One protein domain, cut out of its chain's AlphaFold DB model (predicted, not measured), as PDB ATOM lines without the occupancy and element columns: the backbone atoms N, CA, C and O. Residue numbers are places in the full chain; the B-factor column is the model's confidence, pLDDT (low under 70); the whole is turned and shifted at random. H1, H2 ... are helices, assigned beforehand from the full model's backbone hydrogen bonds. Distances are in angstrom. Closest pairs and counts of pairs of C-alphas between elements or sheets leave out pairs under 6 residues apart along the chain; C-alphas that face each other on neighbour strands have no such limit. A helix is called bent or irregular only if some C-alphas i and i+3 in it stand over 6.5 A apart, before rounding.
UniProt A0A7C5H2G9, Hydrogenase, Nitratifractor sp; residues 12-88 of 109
ATOM      1  N   GLU A  12     139.842  88.293  84.493       95.44
ATOM      2  CA  GLU A  12     138.699  88.636  85.343       95.44
ATOM      3  C   GLU A  12     137.862  89.779  84.744       95.44
ATOM      4  O   GLU A  12     136.636  89.679  84.669       95.44
ATOM      5  N   SER A  13     138.515  90.849  84.277       96.12
ATOM      6  CA  SER A  13     137.853  91.993  83.643       96.12
ATOM      7  C   SER A  13     137.102  91.582  82.373       96.12
ATOM      8  O   SER A  13     135.939  91.957  82.208       96.12
ATOM      9  N   LYS A  14     137.713  90.756  81.511       97.06
ATOM     10  CA  LYS A  14     137.070  90.239  80.289       97.06
ATOM     11  C   LYS A  14     135.829  89.411  80.600       97.06
ATOM     12  O   LYS A  14     134.773  89.634  80.012       97.06
ATOM     13  N   ILE A  15     135.935  88.494  81.565       97.19
ATOM     14  CA  ILE A  15     134.809  87.657  82.000       97.19
ATOM     15  C   ILE A  15     133.686  88.530  82.562       97.19
ATOM     16  O   ILE A  15     132.527  88.346  82.194       97.19
ATOM     17  N   ARG A  16     134.006  89.517  83.407       97.69
ATOM     18  CA  ARG A  16     132.995  90.438  83.948       97.69
ATOM     19  C   ARG A  16     132.293  91.217  82.845       97.69
ATOM     20  O   ARG A  16     131.068  91.273  82.872       97.69
ATOM     21  N   LYS A  17     133.027  91.771  81.876       97.69
ATOM     22  CA  LYS A  17     132.443  92.485  80.726       97.69
ATOM     23  C   LYS A  17     131.511  91.584  79.918       97.69
ATOM     24  O   LYS A  17     130.382  91.981  79.633       97.69
ATOM     25  N   LEU A  18     131.942  90.355  79.624       97.88
ATOM     26  CA  LEU A  18     131.113  89.354  78.955       97.88
ATOM     27  C   LEU A  18     129.811  89.103  79.727       97.88
ATOM     28  O   LEU A  18     128.721  89.198  79.172       97.88
ATOM     29  N   LEU A  19     129.909  88.795  81.020       98.12
ATOM     30  CA  LEU A  19     128.734  88.480  81.831       98.12
ATOM     31  C   LEU A  19     127.821  89.698  82.025       98.12
ATOM     32  O   LEU A  19     126.608  89.530  82.112       98.12
ATOM     33  N   GLN A  20     128.374  90.916  82.063       97.88
ATOM     34  CA  GLN A  20     127.602  92.159  82.161       97.88
ATOM     35  C   GLN A  20     126.743  92.381  80.922       97.88
ATOM     36  O   GLN A  20     125.578  92.747  81.064       97.88
ATOM     37  N   PHE A  21     127.291  92.107  79.735       97.75
ATOM     38  CA  PHE A  21     126.563  92.204  78.471       97.75
ATOM     39  C   PHE A  21     125.344  91.268  78.428       97.75
ATOM     40  O   PHE A  21     124.297  91.635  77.902       97.75
ATOM     41  N   TYR A  22     125.453  90.080  79.029       98.12
ATOM     42  CA  TYR A  22     124.398  89.061  79.023       98.12
ATOM     43  C   TYR A  22     123.528  89.015  80.290       98.12
ATOM     44  O   TYR A  22     122.691  88.119  80.429       98.12
ATOM     45  N   ALA A  23     123.731  89.930  81.240       98.06
ATOM     46  CA  ALA A  23     123.023  89.912  82.514       98.06
ATOM     47  C   ALA A  23     121.526  90.195  82.333       98.06
ATOM     48  O   ALA A  23     121.145  91.205  81.746       98.06
ATOM     49  N   LYS A  24     120.667  89.351  82.918       97.81
ATOM     50  CA  LYS A  24     119.208  89.528  82.848       97.81
ATOM     51  C   LYS A  24     118.712  90.801  83.547       97.81
ATOM     52  O   LYS A  24     117.715  91.376  83.127       97.81
ATOM     53  N   ASN A  25     119.335  91.188  84.662       97.88
ATOM     54  CA  ASN A  25     118.893  92.298  85.514       97.88
ATOM     55  C   ASN A  25     120.003  92.789  86.465       97.88
ATOM     56  O   ASN A  25     121.087  92.205  86.542       97.88
ATOM     57  N   GLU A  26     119.718  93.839  87.237       97.81
ATOM     58  CA  GLU A  26     120.666  94.430  88.197       97.81
ATOM     59  C   GLU A  26     121.071  93.483  89.333       97.81
ATOM     60  O   GLU A  26     122.219  93.505  89.782       97.81
ATOM     61  N   TYR A  27     120.182  92.583  89.763       97.75
ATOM     62  CA  TYR A  27     120.549  91.536  90.720       97.75
ATOM     63  C   TYR A  27     121.649  90.629  90.151       97.75
ATOM     64  O   TYR A  27     122.647  90.346  90.818       97.75
ATOM     65  N   THR A  28     121.516  90.242  88.880       98.12
ATOM     66  CA  THR A  28     122.538  89.463  88.178       98.12
ATOM     67  C   THR A  28     123.860  90.223  88.154       98.12
ATOM     68  O   THR A  28     124.887  89.671  88.551       98.12
ATOM     69  N   LYS A  29     123.840  91.504  87.766       97.88
ATOM     70  CA  LYS A  29     125.055  92.327  87.686       97.88
ATOM     71  C   LYS A  29     125.756  92.496  89.031       97.88
ATOM     72  O   LYS A  29     126.975  92.365  89.104       97.88
ATOM     73  N   SER A  30     124.995  92.768  90.085       96.94
ATOM     74  CA  SER A  30     125.536  93.130  91.399       96.94
ATOM     75  C   SER A  30     125.918  91.931  92.271       96.94
ATOM     76  O   SER A  30     126.845  92.043  93.073       96.94
ATOM     77  N   LYS A  31     125.232  90.787  92.138       97.81
ATOM     78  CA  LYS A  31     125.445  89.611  93.003       97.81
ATOM     79  C   LYS A  31     126.011  88.412  92.258       97.81
ATOM     80  O   LYS A  31     126.959  87.788  92.733       97.81
ATOM     81  N   ILE A  32     125.466  88.105  91.086       98.25
ATOM     82  CA  ILE A  32     125.792  86.863  90.377       98.25
ATOM     83  C   ILE A  32     127.090  86.991  89.588       98.25
ATOM     84  O   ILE A  32     127.922  86.092  89.663       98.25
ATOM     85  N   ILE A  33     127.318  88.105  88.886       98.25
ATOM     86  CA  ILE A  33     128.555  88.304  88.115       98.25
ATOM     87  C   ILE A  33     129.807  88.196  88.994       98.25
ATOM     88  O   ILE A  33     130.693  87.426  88.616       98.25
ATOM     89  N   PRO A  34     129.924  88.890  90.150       97.88
ATOM     90  CA  PRO A  34     131.105  88.754  91.000       97.88
ATOM     91  C   PRO A  34     131.333  87.310  91.452       97.88
ATOM     92  O   PRO A  34     132.460  86.821  91.403       97.88
ATOM     93  N   HIS A  35     130.257  86.611  91.826       97.62
ATOM     94  CA  HIS A  35     130.326  85.227  92.274       97.62
ATOM     95  C   HIS A  35     130.767  84.277  91.152       97.62
ATOM     96  O   HIS A  35     131.758  83.567  91.297       97.62
ATOM     97  N   VAL A  36     130.087  84.306  90.004       97.31
ATOM     98  CA  VAL A  36     130.401  83.463  88.840       97.31
ATOM     99  C   VAL A  36     131.819  83.712  88.341       97.31
ATOM    100  O   VAL A  36     132.534  82.756  88.053       97.31
ATOM    101  N   THR A  37     132.242  84.977  88.284       97.19
ATOM    102  CA  THR A  37     133.600  85.343  87.867       97.19
ATOM    103  C   THR A  37     134.641  84.744  88.810       97.19
ATOM    104  O   THR A  37     135.598  84.129  88.353       97.19
ATOM    105  N   GLN A  38     134.438  84.854  90.126       95.75
ATOM    106  CA  GLN A  38     135.345  84.239  91.093       95.75
ATOM    107  C   GLN A  38     135.419  82.720  90.893       95.75
ATOM    108  O   GLN A  38     136.508  82.158  90.870       95.75
ATOM    109  N   LYS A  39     134.272  82.046  90.730       95.31
ATOM    110  CA  LYS A  39     134.221  80.579  90.635       95.31
ATOM    111  C   LYS A  39     134.761  80.032  89.321       95.31
ATOM    112  O   LYS A  39     135.379  78.977  89.322       95.31
ATOM    113  N   VAL A  40     134.561  80.725  88.202       93.00
ATOM    114  CA  VAL A  40     135.044  80.246  86.896       93.00
ATOM    115  C   VAL A  40     136.572  80.301  86.785       93.00
ATOM    116  O   VAL A  40     137.148  79.522  86.026       93.00
ATOM    117  N   LEU A  41     137.216  81.183  87.556       92.00
ATOM    118  CA  LEU A  41     138.672  81.330  87.626       92.00
ATOM    119  C   LEU A  41     139.351  80.295  88.533       92.00
ATOM    120  O   LEU A  41     140.557  80.115  88.419       92.00
ATOM    121  N   LEU A  42     138.608  79.600  89.403       90.31
ATOM    122  CA  LEU A  42     139.173  78.543  90.245       90.31
ATOM    123  C   LEU A  42     139.581  77.338  89.407       90.31
ATOM    124  O   LEU A  42     138.912  76.989  88.439       90.31
ATOM    125  N   ASP A  43     140.637  76.653  89.823       83.50
ATOM    126  CA  ASP A  43     141.224  75.493  89.145       83.50
ATOM    127  C   ASP A  43     140.320  74.246  89.121       83.50
ATOM    128  O   ASP A  43     140.550  73.308  88.356       83.50
ATOM    129  N   GLY A  44     139.255  74.251  89.921       82.62
ATOM    130  CA  GLY A  44     138.319  73.151  90.072       82.62
ATOM    131  C   GLY A  44     137.335  72.955  88.916       82.62
ATOM    132  O   GLY A  44     137.425  73.509  87.809       82.62
ATOM    133  N   HIS A  45     136.356  72.092  89.191       83.50
ATOM    134  CA  HIS A  45     135.201  71.928  88.325       83.50
ATOM    135  C   HIS A  45     134.176  73.002  88.652       83.50
ATOM    136  O   HIS A  45     133.600  72.997  89.735       83.50
ATOM    137  N   PHE A  46     133.834  73.808  87.652       90.19
ATOM    138  CA  PHE A  46     132.939  74.950  87.818       90.19
ATOM    139  C   PHE A  46     131.617  74.642  88.548       90.19
ATOM    140  O   PHE A  46     131.168  75.443  89.357       90.19
ATOM    141  N   TYR A  47     131.009  73.469  88.323       90.88
ATOM    142  CA  TYR A  47     129.803  73.077  89.063       90.88
ATOM    143  C   TYR A  47     130.080  72.867  90.560       90.88
ATOM    144  O   TYR A  47     129.314  73.359  91.377       90.88
ATOM    145  N   LYS A  48     131.193  72.216  90.931       89.69
ATOM    146  CA  LYS A  48     131.602  72.039  92.335       89.69
ATOM    147  C   LYS A  48     131.948  73.376  92.982       89.69
ATOM    148  O   LYS A  48     131.554  73.619  94.113       89.69
ATOM    149  N   ASP A  49     132.627  74.250  92.245       92.50
ATOM    150  CA  ASP A  49     133.029  75.575  92.729       92.50
ATOM    151  C   ASP A  49     131.821  76.492  92.991       92.50
ATOM    152  O   ASP A  49     131.858  77.336  93.890       92.50
ATOM    153  N   LEU A  50     130.733  76.290  92.241       93.38
ATOM    154  CA  LEU A  50     129.417  76.895  92.471       93.38
ATOM    155  C   LEU A  50     128.578  76.167  93.540       93.38
ATOM    156  O   LEU A  50     127.436  76.553  93.772       93.38
ATOM    157  N   ASN A  51     129.112  75.120  94.177       94.62
ATOM    158  CA  ASN A  51     128.393  74.246  95.108       94.62
ATOM    159  C   ASN A  51     127.133  73.594  94.495       94.62
ATOM    160  O   ASN A  51     126.101  73.438  95.145       94.62
ATOM    161  N   LEU A  52     127.217  73.229  93.215       92.69
ATOM    162  CA  LEU A  52     126.187  72.519  92.464       92.69
ATOM    163  C   LEU A  52     126.557  71.038  92.342       92.69
ATOM    164  O   LEU A  52     127.730  70.660  92.306       92.69
ATOM    165  N   ARG A  53     125.547  70.182  92.218       89.00
ATOM    166  CA  ARG A  53     125.705  68.724  92.173       89.00
ATOM    167  C   ARG A  53     126.317  68.250  90.862       89.00
ATOM    168  O   ARG A  53     127.061  67.272  90.840       89.00
ATOM    169  N   ASN A  54     125.966  68.893  89.747       86.88
ATOM    170  CA  ASN A  54     126.353  68.427  88.419       86.88
ATOM    171  C   ASN A  54     126.267  69.523  87.340       86.88
ATOM    172  O   ASN A  54     125.814  70.644  87.565       86.88
ATOM    173  N   ARG A  55     126.674  69.159  86.118       87.12
ATOM    174  CA  ARG A  55     126.671  70.037  84.935       87.12
ATOM    175  C   ARG A  55     125.284  70.532  84.503       87.12
ATOM    176  O   ARG A  55     125.202  71.600  83.900       87.12
ATOM    177  N   PHE A  56     124.224  69.763  84.758       90.06
ATOM    178  CA  PHE A  56     122.859  70.151  84.394       90.06
ATOM    179  C   PHE A  56     122.375  71.274  85.301       90.06
ATOM    180  O   PHE A  56     121.800  72.244  84.818       90.06
ATOM    181  N   GLU A  57     122.711  71.209  86.589       94.38
ATOM    182  CA  GLU A  57     122.449  72.312  87.511       94.38
ATOM    183  C   GLU A  57     123.222  73.568  87.143       94.38
ATOM    184  O   GLU A  57     122.677  74.658  87.243       94.38
ATOM    185  N   THR A  58     124.457  73.447  86.649       93.69
ATOM    186  CA  THR A  58     125.177  74.616  86.122       93.69
ATOM    187  C   THR A  58     124.478  75.208  84.905       93.69
ATOM    188  O   THR A  58     124.392  76.425  84.793       93.69
ATOM    189  N   ALA A  59     123.961  74.375  83.998       94.00
ATOM    190  CA  ALA A  59     123.184  74.857  82.859       94.00
ATOM    191  C   ALA A  59     121.914  75.586  83.290       94.00
ATOM    192  O   ALA A  59     121.672  76.688  82.806       94.00
ATOM    193  N   TYR A  60     121.175  75.025  84.245       96.50
ATOM    194  CA  TYR A  60     120.005  75.677  84.821       96.50
ATOM    195  C   TYR A  60     120.371  76.985  85.538       96.50
ATOM    196  O   TYR A  60     119.775  78.023  85.276       96.50
ATOM    197  N   TYR A  61     121.391  76.966  86.398       97.69
ATOM    198  CA  TYR A  61     121.866  78.142  87.127       97.69
ATOM    199  C   TYR A  61     122.230  79.279  86.166       97.69
ATOM    200  O   TYR A  61     121.752  80.401  86.309       97.69
ATOM    201  N   MET A  62     123.021  78.979  85.134       97.88
ATOM    202  CA  MET A  62     123.423  79.973  84.143       97.88
ATOM    203  C   MET A  62     122.240  80.465  83.300       97.88
ATOM    204  O   MET A  62     122.199  81.652  82.986       97.88
ATOM    205  N   SER A  63     121.243  79.623  82.992       97.75
ATOM    206  CA  SER A  63     120.059  80.051  82.229       97.75
ATOM    207  C   SER A  63     119.136  80.985  83.000       97.75
ATOM    208  O   SER A  63     118.467  81.812  82.384       97.75
ATOM    209  N   GLN A  64     119.108  80.898  84.333       98.12
ATOM    210  CA  GLN A  64     118.307  81.812  85.156       98.12
ATOM    211  C   GLN A  64     118.838  83.251  85.123       98.12
ATOM    212  O   GLN A  64     118.051  84.202  85.091       98.12
ATOM    213  N   TYR A  65     120.164  83.410  85.110       98.31
ATOM    214  CA  TYR A  65     120.823  84.714  85.236       98.31
ATOM    215  C   TYR A  65     121.334  85.277  83.904       98.31
ATOM    216  O   TYR A  65     121.337  86.491  83.706       98.31
ATOM    217  N   PHE A  66     121.702  84.403  82.966       98.12
ATOM    218  CA  PHE A  66     122.229  84.744  81.643       98.12
ATOM    219  C   PHE A  66     121.452  83.988  80.546       98.12
ATOM    220  O   PHE A  66     122.014  83.114  79.872       98.12
ATOM    221  N   PRO A  67     120.147  84.270  80.359       97.94
ATOM    222  CA  PRO A  67     119.290  83.509  79.450       97.94
ATOM    223  C   PRO A  67     119.791  83.561  78.001       97.94
ATOM    224  O   PRO A  67     119.962  82.515  77.379       97.94
ATOM    225  N   SER A  68     120.132  84.747  77.486       97.69
ATOM    226  CA  SER A  68     120.623  84.905  76.110       97.69
ATOM    227  C   SER A  68     121.977  84.223  75.885       97.69
ATOM    228  O   SER A  68     122.181  83.581  74.857       97.69
ATOM    229  N   LEU A  69     122.880  84.271  76.873       97.38
ATOM    230  CA  LEU A  69     124.155  83.545  76.810       97.38
ATOM    231  C   LEU A  69     123.939  82.027  76.808       97.38
ATOM    232  O   LEU A  69     124.655  81.290  76.136       97.38
ATOM    233  N   SER A  70     122.943  81.553  77.557       96.44
ATOM    234  CA  SER A  70     122.595  80.133  77.632       96.44
ATOM    235  C   SER A  70     121.991  79.608  76.339       96.44
ATOM    236  O   SER A  70     122.293  78.481  75.960       96.44
ATOM    237  N   LEU A  71     121.208  80.432  75.641       96.19
ATOM    238  CA  LEU A  71     120.692  80.117  74.309       96.19
ATOM    239  C   LEU A  71     121.810  80.056  73.258       96.19
ATOM    240  O   LEU A  71     121.794  79.182  72.398       96.19
ATOM    241  N   ALA A  72     122.806  80.943  73.352       95.31
ATOM    242  CA  ALA A  72     123.940  80.977  72.428       95.31
ATOM    243  C   ALA A  72     124.964  79.850  72.662       95.31
ATOM    244  O   ALA A  72     125.790  79.553  71.793       95.31
ATOM    245  N   LYS A  73     124.950  79.219  73.840       94.00
ATOM    246  CA  LYS A  73     125.929  78.203  74.217       94.00
ATOM    247  C   LYS A  73     125.656  76.856  73.526       94.00
ATOM    248  O   LYS A  73     124.631  76.229  73.792       94.00
ATOM    249  N   PRO A  74     126.634  76.278  72.799       90.38
ATOM    250  CA  PRO A  74     126.531  74.905  72.305       90.38
ATOM    251  C   PRO A  74     126.336  73.888  73.444       90.38
ATOM    252  O   PRO A  74     127.059  73.906  74.451       90.38
ATOM    253  N   SER A  75     125.401  72.949  73.273       82.94
ATOM    254  CA  SER A  75     125.048  71.937  74.286       82.94
ATOM    255  C   SER A  75     126.238  71.067  74.712       82.94
ATOM    256  O   SER A  75     126.383  70.757  75.894       82.94
ATOM    257  N   ARG A  76     127.138  70.750  73.772       81.62
ATOM    258  CA  ARG A  76     128.336  69.918  73.991       81.62
ATOM    259  C   ARG A  76     129.467  70.593  74.777       81.62
ATOM    260  O   ARG A  76     130.344  69.898  75.282       81.62
ATOM    261  N   LEU A  77     129.490  71.927  74.862       84.31
ATOM    262  CA  LEU A  77     130.567  72.652  75.544       84.31
ATOM    263  C   LEU A  77     130.301  72.774  77.045       84.31
ATOM    264  O   LEU A  77     129.167  72.969  77.480       84.31
ATOM    265  N   LEU A  78     131.359  72.719  77.852       88.62
ATOM    266  CA  LEU A  78     131.288  73.071  79.269       88.62
ATOM    267  C   LEU A  78     131.218  74.592  79.436       88.62
ATOM    268  O   LEU A  78     131.813  75.327  78.655       88.62
ATOM    269  N   TRP A  79     130.533  75.063  80.478       92.56
ATOM    270  CA  TRP A  79     130.363  76.497  80.745       92.56
ATOM    271  C   TRP A  79     131.676  77.257  80.893       92.56
ATOM    272  O   TRP A  79     131.856  78.276  80.238       92.56
ATOM    273  N   LYS A  80     132.613  76.724  81.685       91.50
ATOM    274  CA  LYS A  80     133.945  77.313  81.848       91.50
ATOM    275  C   LYS A  80     134.666  77.427  80.501       91.50
ATOM    276  O   LYS A  80     135.055  78.519  80.120       91.50
ATOM    277  N   LYS A  81     134.729  76.341  79.720       88.69
ATOM    278  CA  LYS A  81     135.322  76.366  78.370       88.69
ATOM    279  C   LYS A  81     134.629  77.380  77.453       88.69
ATOM    280  O   LYS A  81     135.299  78.122  76.759       88.69
ATOM    281  N   TYR A  82     133.300  77.439  77.470       93.06
ATOM    282  CA  TYR A  82     132.539  78.370  76.639       93.06
ATOM    283  C   TYR A  82     132.820  79.841  76.982       93.06
ATOM    284  O   TYR A  82     133.060  80.630  76.077       93.06
ATOM    285  N   ILE A  83     132.860  80.193  78.273       95.00
ATOM    286  CA  ILE A  83     133.203  81.548  78.739       95.00
ATOM    287  C   ILE A  83     134.611  81.937  78.270       95.00
ATOM    288  O   ILE A  83     134.781  83.002  77.686       95.00
ATOM    289  N   PHE A  84     135.590  81.052  78.475       93.31
ATOM    290  CA  PHE A  84     136.980  81.268  78.066       93.31
ATOM    291  C   PHE A  84     137.131  81.394  76.540       93.31
ATOM    292  O   PHE A  84     137.776  82.326  76.067       93.31
ATOM    293  N   ASN A  85     136.438  80.554  75.763       92.94
ATOM    294  CA  ASN A  85     136.415  80.658  74.304       92.94
ATOM    295  C   ASN A  85     135.918  82.033  73.824       92.94
ATOM    296  O   ASN A  85     136.477  82.579  72.880       92.94
ATOM    297  N   ILE A  86     134.874  82.591  74.451       95.38
ATOM    298  CA  ILE A  86     134.322  83.894  74.042       95.38
ATOM    299  C   ILE A  86     135.313  85.033  74.315       95.38
ATOM    300  O   ILE A  86     135.399  85.963  73.519       95.38
ATOM    301  N   ILE A  87     136.072  84.966  75.413       94.81
ATOM    302  CA  ILE A  87     137.078  85.989  75.744       94.81
ATOM    303  C   ILE A  87     138.435  85.762  75.054       94.81
ATOM    304  O   ILE A  87     139.378  86.509  75.315       94.81
ATOM    305  N   GLY A  88     138.543  84.745  74.190       92.38
ATOM    306  CA  GLY A  88     139.765  84.425  73.450       92.38
ATOM    307  C   GLY A  88     140.886  83.835  74.310       92.38
ATOM    308  O   GLY A  88     142.054  83.981  73.965       92.38
TER     309      GLY A  88
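Overview. This is residues 12 to 88 of the 109 residues of the protein "Hydrogenase" of Nitratifractor sp (UniProt A0A7C5H2G9). This is a small rounded ball of helices set round a shared middle: the hairpin of H1 and H2 makes one side, and H4 with the short H5 makes the side across from it. H2 and H4 form a V that is narrow where H2 begins and H4 ends; short H3 sits at its wide end, and H6 covers another side, nearly at right angles to H1 and to H2, with its first residues near the end of H2. The printed part has 77 residues with six named helices, H1 to H6 in chain order, and no named strand; the class is all helix. The whole is compact, with a radius of gyration of the C-alphas of 11.2 A and spans of 27 by 25 by 23 A.

Arrangement. Begin at H1, residues 12 to 21, and go on to H2, residues 26 to 41; they touch as a helical hairpin, closest at the C-alphas of Gln 20 and Lys 29, 6.1 A apart. They run opposite ways at a steep tilt of 37 degrees, only just past shallow. Look near residue 33 for a kink of 40 degrees in H2, which is irregular, but only just: C-alphas 30 and 33 are 6.6 A apart. H3, residues 46 to 49, touches H2 only at the corner, through residues 39 to 40 of H2 alone; the closest C-alphas are those of Lys 39 and Asp 49, 5.6 A apart. H4, residues 55 to 65, touches H3, with the C-alphas of Tyr 47 and Thr 58 closest at 5.7 A. H5, residues 67 to 72, touches H4 at a steep tilt of 57 degrees, opposite ways, closest at the C-alphas of Ser 63 and Ser 70, 5.3 A. H2 and H4 are close but not clearly touching; their closest C-alphas, Thr 28 and Tyr 65, are 5.8 A apart. H6, residues 79 to 86, is close to H1 but not clearly touching, about perpendicular at 89 degrees, with the C-alphas of Ile 15 and Ile 83 closest at 7.1 A. H5 and H6 are apart. Every O i to N i+4 pair is within hydrogen-bond range in H1, H5 and H6, against 9 of 12 in H2 and 6 of 7 in H4; H3 is too short for such a pair.

Along the chain. Find C-alpha 12 at (138.699, 88.636, 85.343); from there H1 runs 14.4 A to C-alpha 21. H2, 22.3 A long, begins at C-alpha 26, at (120.666, 94.430, 88.197). H4 covers 15.8 A, and H6 runs 10.7 A to C-alpha 86 at (134.322, 83.894, 74.042).

Size, cuts and confidence. The two C-alphas farthest apart are those of Glu 26 and Arg 76, at 29.4 A. The printed part has no cut and no long link; H5 to H6 is short, the others tight. The mean pLDDT of the printed part is 94.1, and no printed residue is under 70.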